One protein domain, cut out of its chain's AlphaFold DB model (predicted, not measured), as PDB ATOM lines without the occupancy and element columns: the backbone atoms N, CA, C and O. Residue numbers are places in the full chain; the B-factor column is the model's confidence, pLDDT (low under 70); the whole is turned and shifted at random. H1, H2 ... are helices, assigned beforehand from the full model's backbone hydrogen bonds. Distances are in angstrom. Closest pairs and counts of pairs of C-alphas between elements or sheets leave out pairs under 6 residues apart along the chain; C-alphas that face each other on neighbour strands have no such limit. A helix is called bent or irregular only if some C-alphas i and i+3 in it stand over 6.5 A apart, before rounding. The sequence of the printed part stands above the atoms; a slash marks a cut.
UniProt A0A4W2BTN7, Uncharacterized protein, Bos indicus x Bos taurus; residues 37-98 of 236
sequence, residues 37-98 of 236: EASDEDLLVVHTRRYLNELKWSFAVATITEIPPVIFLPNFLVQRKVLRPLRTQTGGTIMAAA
ATOM      1  N   GLU A  37      -8.643  34.220  -6.413       85.94
ATOM      2  CA  GLU A  37      -8.926  34.175  -7.849       85.94
ATOM      3  C   GLU A  37      -7.834  34.913  -8.645       85.94
ATOM      4  O   GLU A  37      -7.469  36.044  -8.308       85.94
ATOM      5  N   ALA A  38      -7.314  34.271  -9.699       86.62
ATOM      6  CA  ALA A  38      -6.379  34.903 -10.627       86.62
ATOM      7  C   ALA A  38      -7.043  36.097 -11.328       86.62
ATOM      8  O   ALA A  38      -8.184  35.992 -11.795       86.62
ATOM      9  N   SER A  39      -6.327  37.220 -11.404       86.12
ATOM     10  CA  SER A  39      -6.836  38.413 -12.080       86.12
ATOM     11  C   SER A  39      -6.740  38.276 -13.599       86.12
ATOM     12  O   SER A  39      -5.942  37.491 -14.116       86.12
ATOM     13  N   ASP A  40      -7.552  39.040 -14.335       84.75
ATOM     14  CA  ASP A  40      -7.490  39.026 -15.799       84.75
ATOM     15  C   ASP A  40      -6.091  39.469 -16.282       84.75
ATOM     16  O   ASP A  40      -5.606  38.947 -17.281       84.75
ATOM     17  N   GLU A  41      -5.396  40.349 -15.549       83.38
ATOM     18  CA  GLU A  41      -4.017  40.754 -15.859       83.38
ATOM     19  C   GLU A  41      -3.021  39.590 -15.761       83.38
ATOM     20  O   GLU A  41      -2.170  39.442 -16.638       83.38
ATOM     21  N   ASP A  42      -3.163  38.733 -14.745       85.00
ATOM     22  CA  ASP A  42      -2.309  37.550 -14.561       85.00
ATOM     23  C   ASP A  42      -2.556  36.523 -15.676       85.00
ATOM     24  O   ASP A  42      -1.631  35.902 -16.204       85.00
ATOM     25  N   LEU A  43      -3.816  36.373 -16.091       86.19
ATOM     26  CA  LEU A  43      -4.203  35.464 -17.172       86.19
ATOM     27  C   LEU A  43      -3.744  35.961 -18.548       86.19
ATOM     28  O   LEU A  43      -3.501  35.145 -19.440       86.19
ATOM     29  N   LEU A  44      -3.595  37.276 -18.731       88.81
ATOM     30  CA  LEU A  44      -3.136  37.881 -19.986       88.81
ATOM     31  C   LEU A  44      -1.661  37.621 -20.305       88.81
ATOM     32  O   LEU A  44      -1.257  37.801 -21.453       88.81
ATOM     33  N   VAL A  45      -0.869  37.174 -19.326       87.81
ATOM     34  CA  VAL A  45       0.520  36.744 -19.550       87.81
ATOM     35  C   VAL A  45       0.568  35.514 -20.461       87.81
ATOM     36  O   VAL A  45       1.452  35.397 -21.306       87.81
ATOM     37  N   VAL A  46      -0.401  34.609 -20.307       87.12
ATOM     38  CA  VAL A  46      -0.446  33.327 -21.027       87.12
ATOM     39  C   VAL A  46      -1.500  33.340 -22.137       87.12
ATOM     40  O   VAL A  46      -1.306  32.735 -23.193       87.12
ATOM     41  N   HIS A  47      -2.621  34.033 -21.927       88.19
ATOM     42  CA  HIS A  47      -3.770  34.018 -22.827       88.19
ATOM     43  C   HIS A  47      -4.008  35.354 -23.529       88.19
ATOM     44  O   HIS A  47      -3.732  36.434 -23.020       88.19
ATOM     45  N   THR A  48      -4.606  35.294 -24.719       89.62
ATOM     46  CA  THR A  48      -4.965  36.506 -25.465       89.62
ATOM     47  C   THR A  48      -6.223  37.172 -24.900       89.62
ATOM     48  O   THR A  48      -7.159  36.506 -24.452       89.62
ATOM     49  N   ARG A  49      -6.313  38.503 -25.033       86.38
ATOM     50  CA  ARG A  49      -7.528  39.277 -24.697       86.38
ATOM     51  C   ARG A  49      -8.771  38.769 -25.429       86.38
ATOM     52  O   ARG A  49      -9.866  38.790 -24.875       86.38
ATOM     53  N   ARG A  50      -8.608  38.307 -26.677       84.94
ATOM     54  CA  ARG A  50      -9.708  37.763 -27.483       84.94
ATOM     55  C   ARG A  50     -10.269  36.492 -26.853       84.94
ATOM     56  O   ARG A  50     -11.474  36.411 -26.657       84.94
ATOM     57  N   TYR A  51      -9.393  35.570 -26.453       82.75
ATOM     58  CA  TYR A  51      -9.783  34.333 -25.781       82.75
ATOM     59  C   TYR A  51     -10.508  34.602 -24.454       82.75
ATOM     60  O   TYR A  51     -11.600  34.086 -24.234       82.75
ATOM     61  N   LEU A  52      -9.978  35.489 -23.605       84.75
ATOM     62  CA  LEU A  52     -10.639  35.843 -22.339       84.75
ATOM     63  C   LEU A  52     -12.022  36.490 -22.544       84.75
ATOM     64  O   LEU A  52     -12.925  36.294 -21.731       84.75
ATOM     65  N   ASN A  53     -12.218  37.227 -23.640       83.88
ATOM     66  CA  ASN A  53     -13.527  37.768 -24.005       83.88
ATOM     67  C   ASN A  53     -14.472  36.712 -24.597       83.88
ATOM     68  O   ASN A  53     -15.674  36.780 -24.348       83.88
ATOM     69  N   GLU A  54     -13.961  35.721 -25.331       82.69
ATOM     70  CA  GLU A  54     -14.748  34.572 -25.800       82.69
ATOM     71  C   GLU A  54     -15.270  33.745 -24.612       82.69
ATOM     72  O   GLU A  54     -16.439  33.362 -24.606       82.69
ATOM     73  N   LEU A  55     -14.475  33.580 -23.546       80.44
ATOM     74  CA  LEU A  55     -14.879  32.884 -22.313       80.44
ATOM     75  C   LEU A  55     -16.081  33.521 -21.598       80.44
ATOM     76  O   LEU A  55     -16.737  32.854 -20.801       80.44
ATOM     77  N   LYS A  56     -16.411  34.787 -21.886       78.19
ATOM     78  CA  LYS A  56     -17.609  35.455 -21.349       78.19
ATOM     79  C   LYS A  56     -18.901  34.966 -22.002       78.19
ATOM     80  O   LYS A  56     -19.973  35.306 -21.511       78.19
ATOM     81  N   TRP A  57     -18.831  34.189 -23.081       76.38
ATOM     82  CA  TRP A  57     -19.996  33.630 -23.763       76.38
ATOM     83  C   TRP A  57     -20.228  32.174 -23.351       76.38
ATOM     84  O   TRP A  57     -19.364  31.323 -23.560       76.38
ATOM     85  N   SER A  58     -21.435  31.852 -22.862       69.31
ATOM     86  CA  SER A  58     -21.813  30.479 -22.477       69.31
ATOM     87  C   SER A  58     -21.573  29.453 -23.583       69.31
ATOM     88  O   SER A  58     -21.242  28.308 -23.300       69.31
ATOM     89  N   PHE A  59     -21.723  29.858 -24.849       67.00
ATOM     90  CA  PHE A  59     -21.519  28.987 -26.006       67.00
ATOM     91  C   PHE A  59     -20.053  28.561 -26.176       67.00
ATOM     92  O   PHE A  59     -19.773  27.393 -26.452       67.00
ATOM     93  N   ALA A  60     -19.113  29.489 -25.973       71.69
ATOM     94  CA  ALA A  60     -17.688  29.185 -26.033       71.69
ATOM     95  C   ALA A  60     -17.294  28.240 -24.894       71.69
ATOM     96  O   ALA A  60     -16.625  27.238 -25.128       71.69
ATOM     97  N   VAL A  61     -17.790  28.499 -23.678       75.06
ATOM     98  CA  VAL A  61     -17.528  27.631 -22.523       75.06
ATOM     99  C   VAL A  61     -18.123  26.242 -22.727       75.06
ATOM    100  O   VAL A  61     -17.427  25.262 -22.504       75.06
ATOM    101  N   ALA A  62     -19.358  26.139 -23.221       68.94
ATOM    102  CA  ALA A  62     -19.997  24.852 -23.490       68.94
ATOM    103  C   ALA A  62     -19.246  24.019 -24.541       68.94
ATOM    104  O   ALA A  62     -19.186  22.796 -24.423       68.94
ATOM    105  N   THR A  63     -18.647  24.688 -25.535       70.38
ATOM    106  CA  THR A  63     -17.780  24.051 -26.535       70.38
ATOM    107  C   THR A  63     -16.491  23.537 -25.895       70.38
ATOM    108  O   THR A  63     -16.107  22.402 -26.146       70.38
ATOM    109  N   ILE A  64     -15.851  24.338 -25.032       76.12
ATOM    110  CA  ILE A  64     -14.624  23.952 -24.310       76.12
ATOM    111  C   ILE A  64     -14.882  22.782 -23.356       76.12
ATOM    112  O   ILE A  64     -14.048  21.893 -23.231       76.12
ATOM    113  N   THR A  65     -16.027  22.776 -22.675       68.75
ATOM    114  CA  THR A  65     -16.375  21.711 -21.731       68.75
ATOM    115  C   THR A  65     -16.921  20.456 -22.411       68.75
ATOM    116  O   THR A  65     -17.210  19.504 -21.703       68.75
ATOM    117  N   GLU A  66     -17.108  20.456 -23.739       71.25
ATOM    118  CA  GLU A  66     -17.681  19.349 -24.532       71.25
ATOM    119  C   GLU A  66     -19.006  18.786 -23.981       71.25
ATOM    120  O   GLU A  66     -19.373  17.639 -24.230       71.25
ATOM    121  N   ILE A  67     -19.758  19.596 -23.230       67.38
ATOM    122  CA  ILE A  67     -20.995  19.186 -22.555       67.38
ATOM    123  C   ILE A  67     -22.133  20.024 -23.136       67.38
ATOM    124  O   ILE A  67     -22.389  21.142 -22.675       67.38
ATOM    125  N   PRO A  68     -22.846  19.493 -24.151       59.53
ATOM    126  CA  PRO A  68     -23.943  20.186 -24.819       59.53
ATOM    127  C   PRO A  68     -25.025  20.749 -23.871       59.53
ATOM    128  O   PRO A  68     -25.536  21.834 -24.153       59.53
ATOM    129  N   PRO A  69     -25.352  20.112 -22.723       62.97
ATOM    130  CA  PRO A  69     -26.278  20.680 -21.738       62.97
ATOM    131  C   PRO A  69     -25.872  22.040 -21.147       62.97
ATOM    132  O   PRO A  69     -26.749  22.798 -20.732       62.97
ATOM    133  N   VAL A  70     -24.579  22.392 -21.132       63.19
ATOM    134  CA  VAL A  70     -24.088  23.676 -20.584       63.19
ATOM    135  C   VAL A  70     -24.580  24.872 -21.412       63.19
ATOM    136  O   VAL A  70     -24.699  25.975 -20.881       63.19
ATOM    137  N   ILE A  71     -24.967  24.659 -22.679       61.75
ATOM    138  CA  ILE A  71     -25.538  25.697 -23.561       61.75
ATOM    139  C   ILE A  71     -26.875  26.228 -23.020       61.75
ATOM    140  O   ILE A  71     -27.180  27.407 -23.187       61.75
ATOM    141  N   PHE A  72     -27.663  25.381 -22.353       63.28
ATOM    142  CA  PHE A  72     -28.960  25.766 -21.782       63.28
ATOM    143  C   PHE A  72     -28.833  26.499 -20.443       63.28
ATOM    144  O   PHE A  72     -29.827  26.992 -19.909       63.28
ATOM    145  N   LEU A  73     -27.623  26.576 -19.886       67.81
ATOM    146  CA  LEU A  73     -27.390  27.178 -18.588       67.81
ATOM    147  C   LEU A  73     -27.130  28.689 -18.739       67.81
ATOM    148  O   LEU A  73     -26.311  29.100 -19.570       67.81
ATOM    149  N   PRO A  74     -27.789  29.551 -17.936       72.88
ATOM    150  CA  PRO A  74     -27.532  30.985 -17.979       72.88
ATOM    151  C   PRO A  74     -26.054  31.262 -17.691       72.88
ATOM    152  O   PRO A  74     -25.458  30.652 -16.800       72.88
ATOM    153  N   ASN A  75     -25.471  32.216 -18.423       77.06
ATOM    154  CA  ASN A  75     -24.042  32.538 -18.373       77.06
ATOM    155  C   ASN A  75     -23.522  32.721 -16.942       77.06
ATOM    156  O   ASN A  75     -22.475  32.198 -16.599       77.06
ATOM    157  N   PHE A  76     -24.297  33.355 -16.061       73.50
ATOM    158  CA  PHE A  76     -23.933  33.520 -14.653       73.50
ATOM    159  C   PHE A  76     -23.591  32.201 -13.935       73.50
ATOM    160  O   PHE A  76     -22.623  32.143 -13.176       73.50
ATOM    161  N   LEU A  77     -24.350  31.131 -14.183       72.25
ATOM    162  CA  LEU A  77     -24.085  29.825 -13.577       72.25
ATOM    163  C   LEU A  77     -22.846  29.170 -14.188       72.25
ATOM    164  O   LEU A  77     -22.040  28.616 -13.448       72.25
ATOM    165  N   VAL A  78     -22.662  29.288 -15.504       75.81
ATOM    166  CA  VAL A  78     -21.476  28.783 -16.214       75.81
ATOM    167  C   VAL A  78     -20.207  29.472 -15.702       75.81
ATOM    168  O   VAL A  78     -19.248  28.812 -15.301       75.81
ATOM    169  N   GLN A  79     -20.233  30.801 -15.603       77.69
ATOM    170  CA  GLN A  79     -19.135  31.603 -15.064       77.69
ATOM    171  C   GLN A  79     -18.830  31.227 -13.606       77.69
ATOM    172  O   GLN A  79     -17.677  30.997 -13.244       77.69
ATOM    173  N   ARG A  80     -19.863  31.107 -12.761       75.88
ATOM    174  CA  ARG A  80     -19.693  30.838 -11.326       75.88
ATOM    175  C   ARG A  80     -19.291  29.397 -11.011       75.88
ATOM    176  O   ARG A  80     -18.609  29.181 -10.014       75.88
ATOM    177  N   LYS A  81     -19.739  28.414 -11.797       74.56
ATOM    178  CA  LYS A  81     -19.521  26.984 -11.513       74.56
ATOM    179  C   LYS A  81     -18.354  26.371 -12.276       74.56
ATOM    180  O   LYS A  81     -17.806  25.393 -11.786       74.56
ATOM    181  N   VAL A  82     -17.964  26.935 -13.418       74.31
ATOM    182  CA  VAL A  82     -16.861  26.408 -14.236       74.31
ATOM    183  C   VAL A  82     -15.661  27.345 -14.185       74.31
ATOM    184  O   VAL A  82     -14.587  26.953 -13.742       74.31
ATOM    185  N   LEU A  83     -15.837  28.607 -14.572       81.31
ATOM    186  CA  LEU A  83     -14.702  29.515 -14.760       81.31
ATOM    187  C   LEU A  83     -14.114  30.033 -13.447       81.31
ATOM    188  O   LEU A  83     -12.895  30.122 -13.314       81.31
ATOM    189  N   ARG A  84     -14.952  30.325 -12.451       83.19
ATOM    190  CA  ARG A  84     -14.498  30.798 -11.138       83.19
ATOM    191  C   ARG A  84     -13.625  29.766 -10.394       83.19
ATOM    192  O   ARG A  84     -12.542  30.150  -9.947       83.19
ATOM    193  N   PRO A  85     -13.984  28.466 -10.323       81.56
ATOM    194  CA  PRO A  85     -13.089  27.445  -9.773       81.56
ATOM    195  C   PRO A  85     -11.761  27.320 -10.524       81.56
ATOM    196  O   PRO A  85     -10.720  27.220  -9.884       81.56
ATOM    197  N   LEU A  86     -11.771  27.383 -11.860       85.25
ATOM    198  CA  LEU A  86     -10.543  27.306 -12.663       85.25
ATOM    199  C   LEU A  86      -9.611  28.494 -12.389       85.25
ATOM    200  O   LEU A  86      -8.421  28.304 -12.158       85.25
ATOM    201  N   ARG A  87     -10.157  29.713 -12.312       86.94
ATOM    202  CA  ARG A  87      -9.392  30.920 -11.945       86.94
ATOM    203  C   ARG A  87      -8.815  30.844 -10.535       86.94
ATOM    204  O   ARG A  87      -7.704  31.312 -10.302       86.94
ATOM    205  N   THR A  88      -9.559  30.253  -9.604       86.44
ATOM    206  CA  THR A  88      -9.110  30.044  -8.220       86.44
ATOM    207  C   THR A  88      -7.975  29.021  -8.158       86.44
ATOM    208  O   THR A  88      -7.005  29.232  -7.437       86.44
ATOM    209  N   GLN A  89      -8.033  27.951  -8.961       87.12
ATOM    210  CA  GLN A  89      -6.938  26.977  -9.067       87.12
ATOM    211  C   GLN A  89      -5.660  27.627  -9.605       87.12
ATOM    212  O   GLN A  89      -4.604  27.489  -8.993       87.12
ATOM    213  N   THR A  90      -5.761  28.391 -10.698       89.19
ATOM    214  CA  THR A  90      -4.613  29.116 -11.259       89.19
ATOM    215  C   THR A  90      -4.031  30.113 -10.258       89.19
ATOM    216  O   THR A  90      -2.817  30.159 -10.073       89.19
ATOM    217  N   GLY A  91      -4.882  30.879  -9.571       87.31
ATOM    218  CA  GLY A  91      -4.431  31.843  -8.570       87.31
ATOM    219  C   GLY A  91      -3.770  31.182  -7.358       87.31
ATOM    220  O   GLY A  91      -2.746  31.671  -6.887       87.31
ATOM    221  N   GLY A  92      -4.259  30.014  -6.927       88.38
ATOM    222  CA  GLY A  92      -3.609  29.198  -5.898       88.38
ATOM    223  C   GLY A  92      -2.197  28.754  -6.292       88.38
ATOM    224  O   GLY A  92      -1.271  28.882  -5.492       88.38
ATOM    225  N   THR A  93      -1.993  28.306  -7.537       86.69
ATOM    226  CA  THR A  93      -0.654  27.939  -8.038       86.69
ATOM    227  C   THR A  93       0.287  29.143  -8.097       86.69
ATOM    228  O   THR A  93       1.443  29.030  -7.695       86.69
ATOM    229  N   ILE A  94      -0.200  30.308  -8.544       86.81
ATOM    230  CA  ILE A  94       0.594  31.546  -8.578       86.81
ATOM    231  C   ILE A  94       1.006  31.963  -7.160       86.81
ATOM    232  O   ILE A  94       2.162  32.314  -6.939       86.81
ATOM    233  N   MET A  95       0.094  31.882  -6.186       85.38
ATOM    234  CA  MET A  95       0.392  32.206  -4.787       85.38
ATOM    235  C   MET A  95       1.418  31.247  -4.173       85.38
ATOM    236  O   MET A  95       2.347  31.709  -3.516       85.38
ATOM    237  N   ALA A  96       1.291  29.942  -4.425       84.94
ATOM    238  CA  ALA A  96       2.246  28.940  -3.945       84.94
ATOM    239  C   ALA A  96       3.648  29.122  -4.560       84.94
ATOM    240  O   ALA A  96       4.672  28.973  -3.886       84.94
ATOM    241  N   ALA A  97       3.708  29.489  -5.842       85.75
ATOM    242  CA  ALA A  97       4.964  29.826  -6.500       85.75
ATOM    243  C   ALA A  97       5.576  31.108  -5.907       85.75
ATOM    244  O   ALA A  97       6.768  31.141  -5.593       85.75
ATOM    245  N   ALA A  98       4.762  32.144  -5.684       82.50
ATOM    246  CA  ALA A  98       5.209  33.400  -5.091       82.50
ATOM    247  C   ALA A  98       5.763  33.211  -3.668       82.50
ATOM    248  O   ALA A  98       6.814  33.766  -3.352       82.50
TER     249      ALA A  98
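AT A GLANCE: This is residues 37 to 98 of the 236 residues of an uncharacterized protein of Bos indicus x Bos taurus (UniProt A0A4W2BTN7). One long helix, H5, makes the length of this domain, and the chain before it bows away from H5 in an open arc of four short helices. H3 and H4 gather at the end where H5 begins, H2 stands off from H5 across a gap, and H1 comes back near H5, which runs on past it. The printed part has 62 residues, with five named helices in the order H1, H2, H3, H4, H5, no named strand, and the class all helix. It is elongated, spanning 39 by 21 by 18 A, and only just compact, close to loose, with a radius of gyration of the C-alphas of 12.4 A.

HOW THE PARTS SIT: Start at H1, residues 40 to 43, and go on to H2, residues 49 to 54: these two are close but not clearly touching, their closest C-alphas being those of Asp 40 and Leu 52, 7.9 A apart. Next look at H3, residues 58 to 64, which is close to H2 but not clearly touching it; their closest C-alphas, of Glu 54 and Ala 60, are 6.1 A apart, and their lines are about perpendicular at 76 degrees. H4, residues 68 to 72, touches H3, and the closest C-alphas are those of Ala 62 and Val 70, 5.2 A apart. H5, residues 75 to 98, touches H3 with residues 75 to 79 alone; here the C-alphas of Ser 58 and Asn 75 come closest, at 5.1 A. H3 and H5 run the same way at a steep tilt of 55 degrees. H4 and H5 are close but not clearly touching, with the C-alphas of Val 70 and Val 78 closest at 7.2 A. H1 and H5 are near each other, with 7 pairs of C-alphas within 10 A, while H2 and H5 are apart. In the backbones of H2 and H3 every O i to N i+4 pair is within hydrogen-bond range; in H5 it is 18 of 20, in H4 0 of 1 with 2 of 2 O i to N i+3 pairs within range, and H1 is too short for an O i to N i+4 pair.

IN THESE COORDINATES: Find C-alpha 40 at (-7.490, 39.026, -15.799), where H1 begins a run of 5.0 A. H2 then covers 8.7 A, H3 9.9 A and H4 8.1 A. Find C-alpha 75 at (-24.042, 32.538, -18.373); from there H5 runs 32.1 A to C-alpha 98 at (5.209, 33.400, -5.091). On the way look for a kink of 31 degrees near residue 84; H5 is neither bent nor irregular, but only just, with C-alphas 81 and 84 6.3 A apart.

THE WHOLE: The two C-alphas farthest apart are those of Phe 72 and Ala 98, at 38.8 A. The printed part has no cut, and the four links between its helices are tight. The mean pLDDT of the printed part is 79.1, and you will find values under 70 at residues 58 to 59, 62, 65 and 67 to 73.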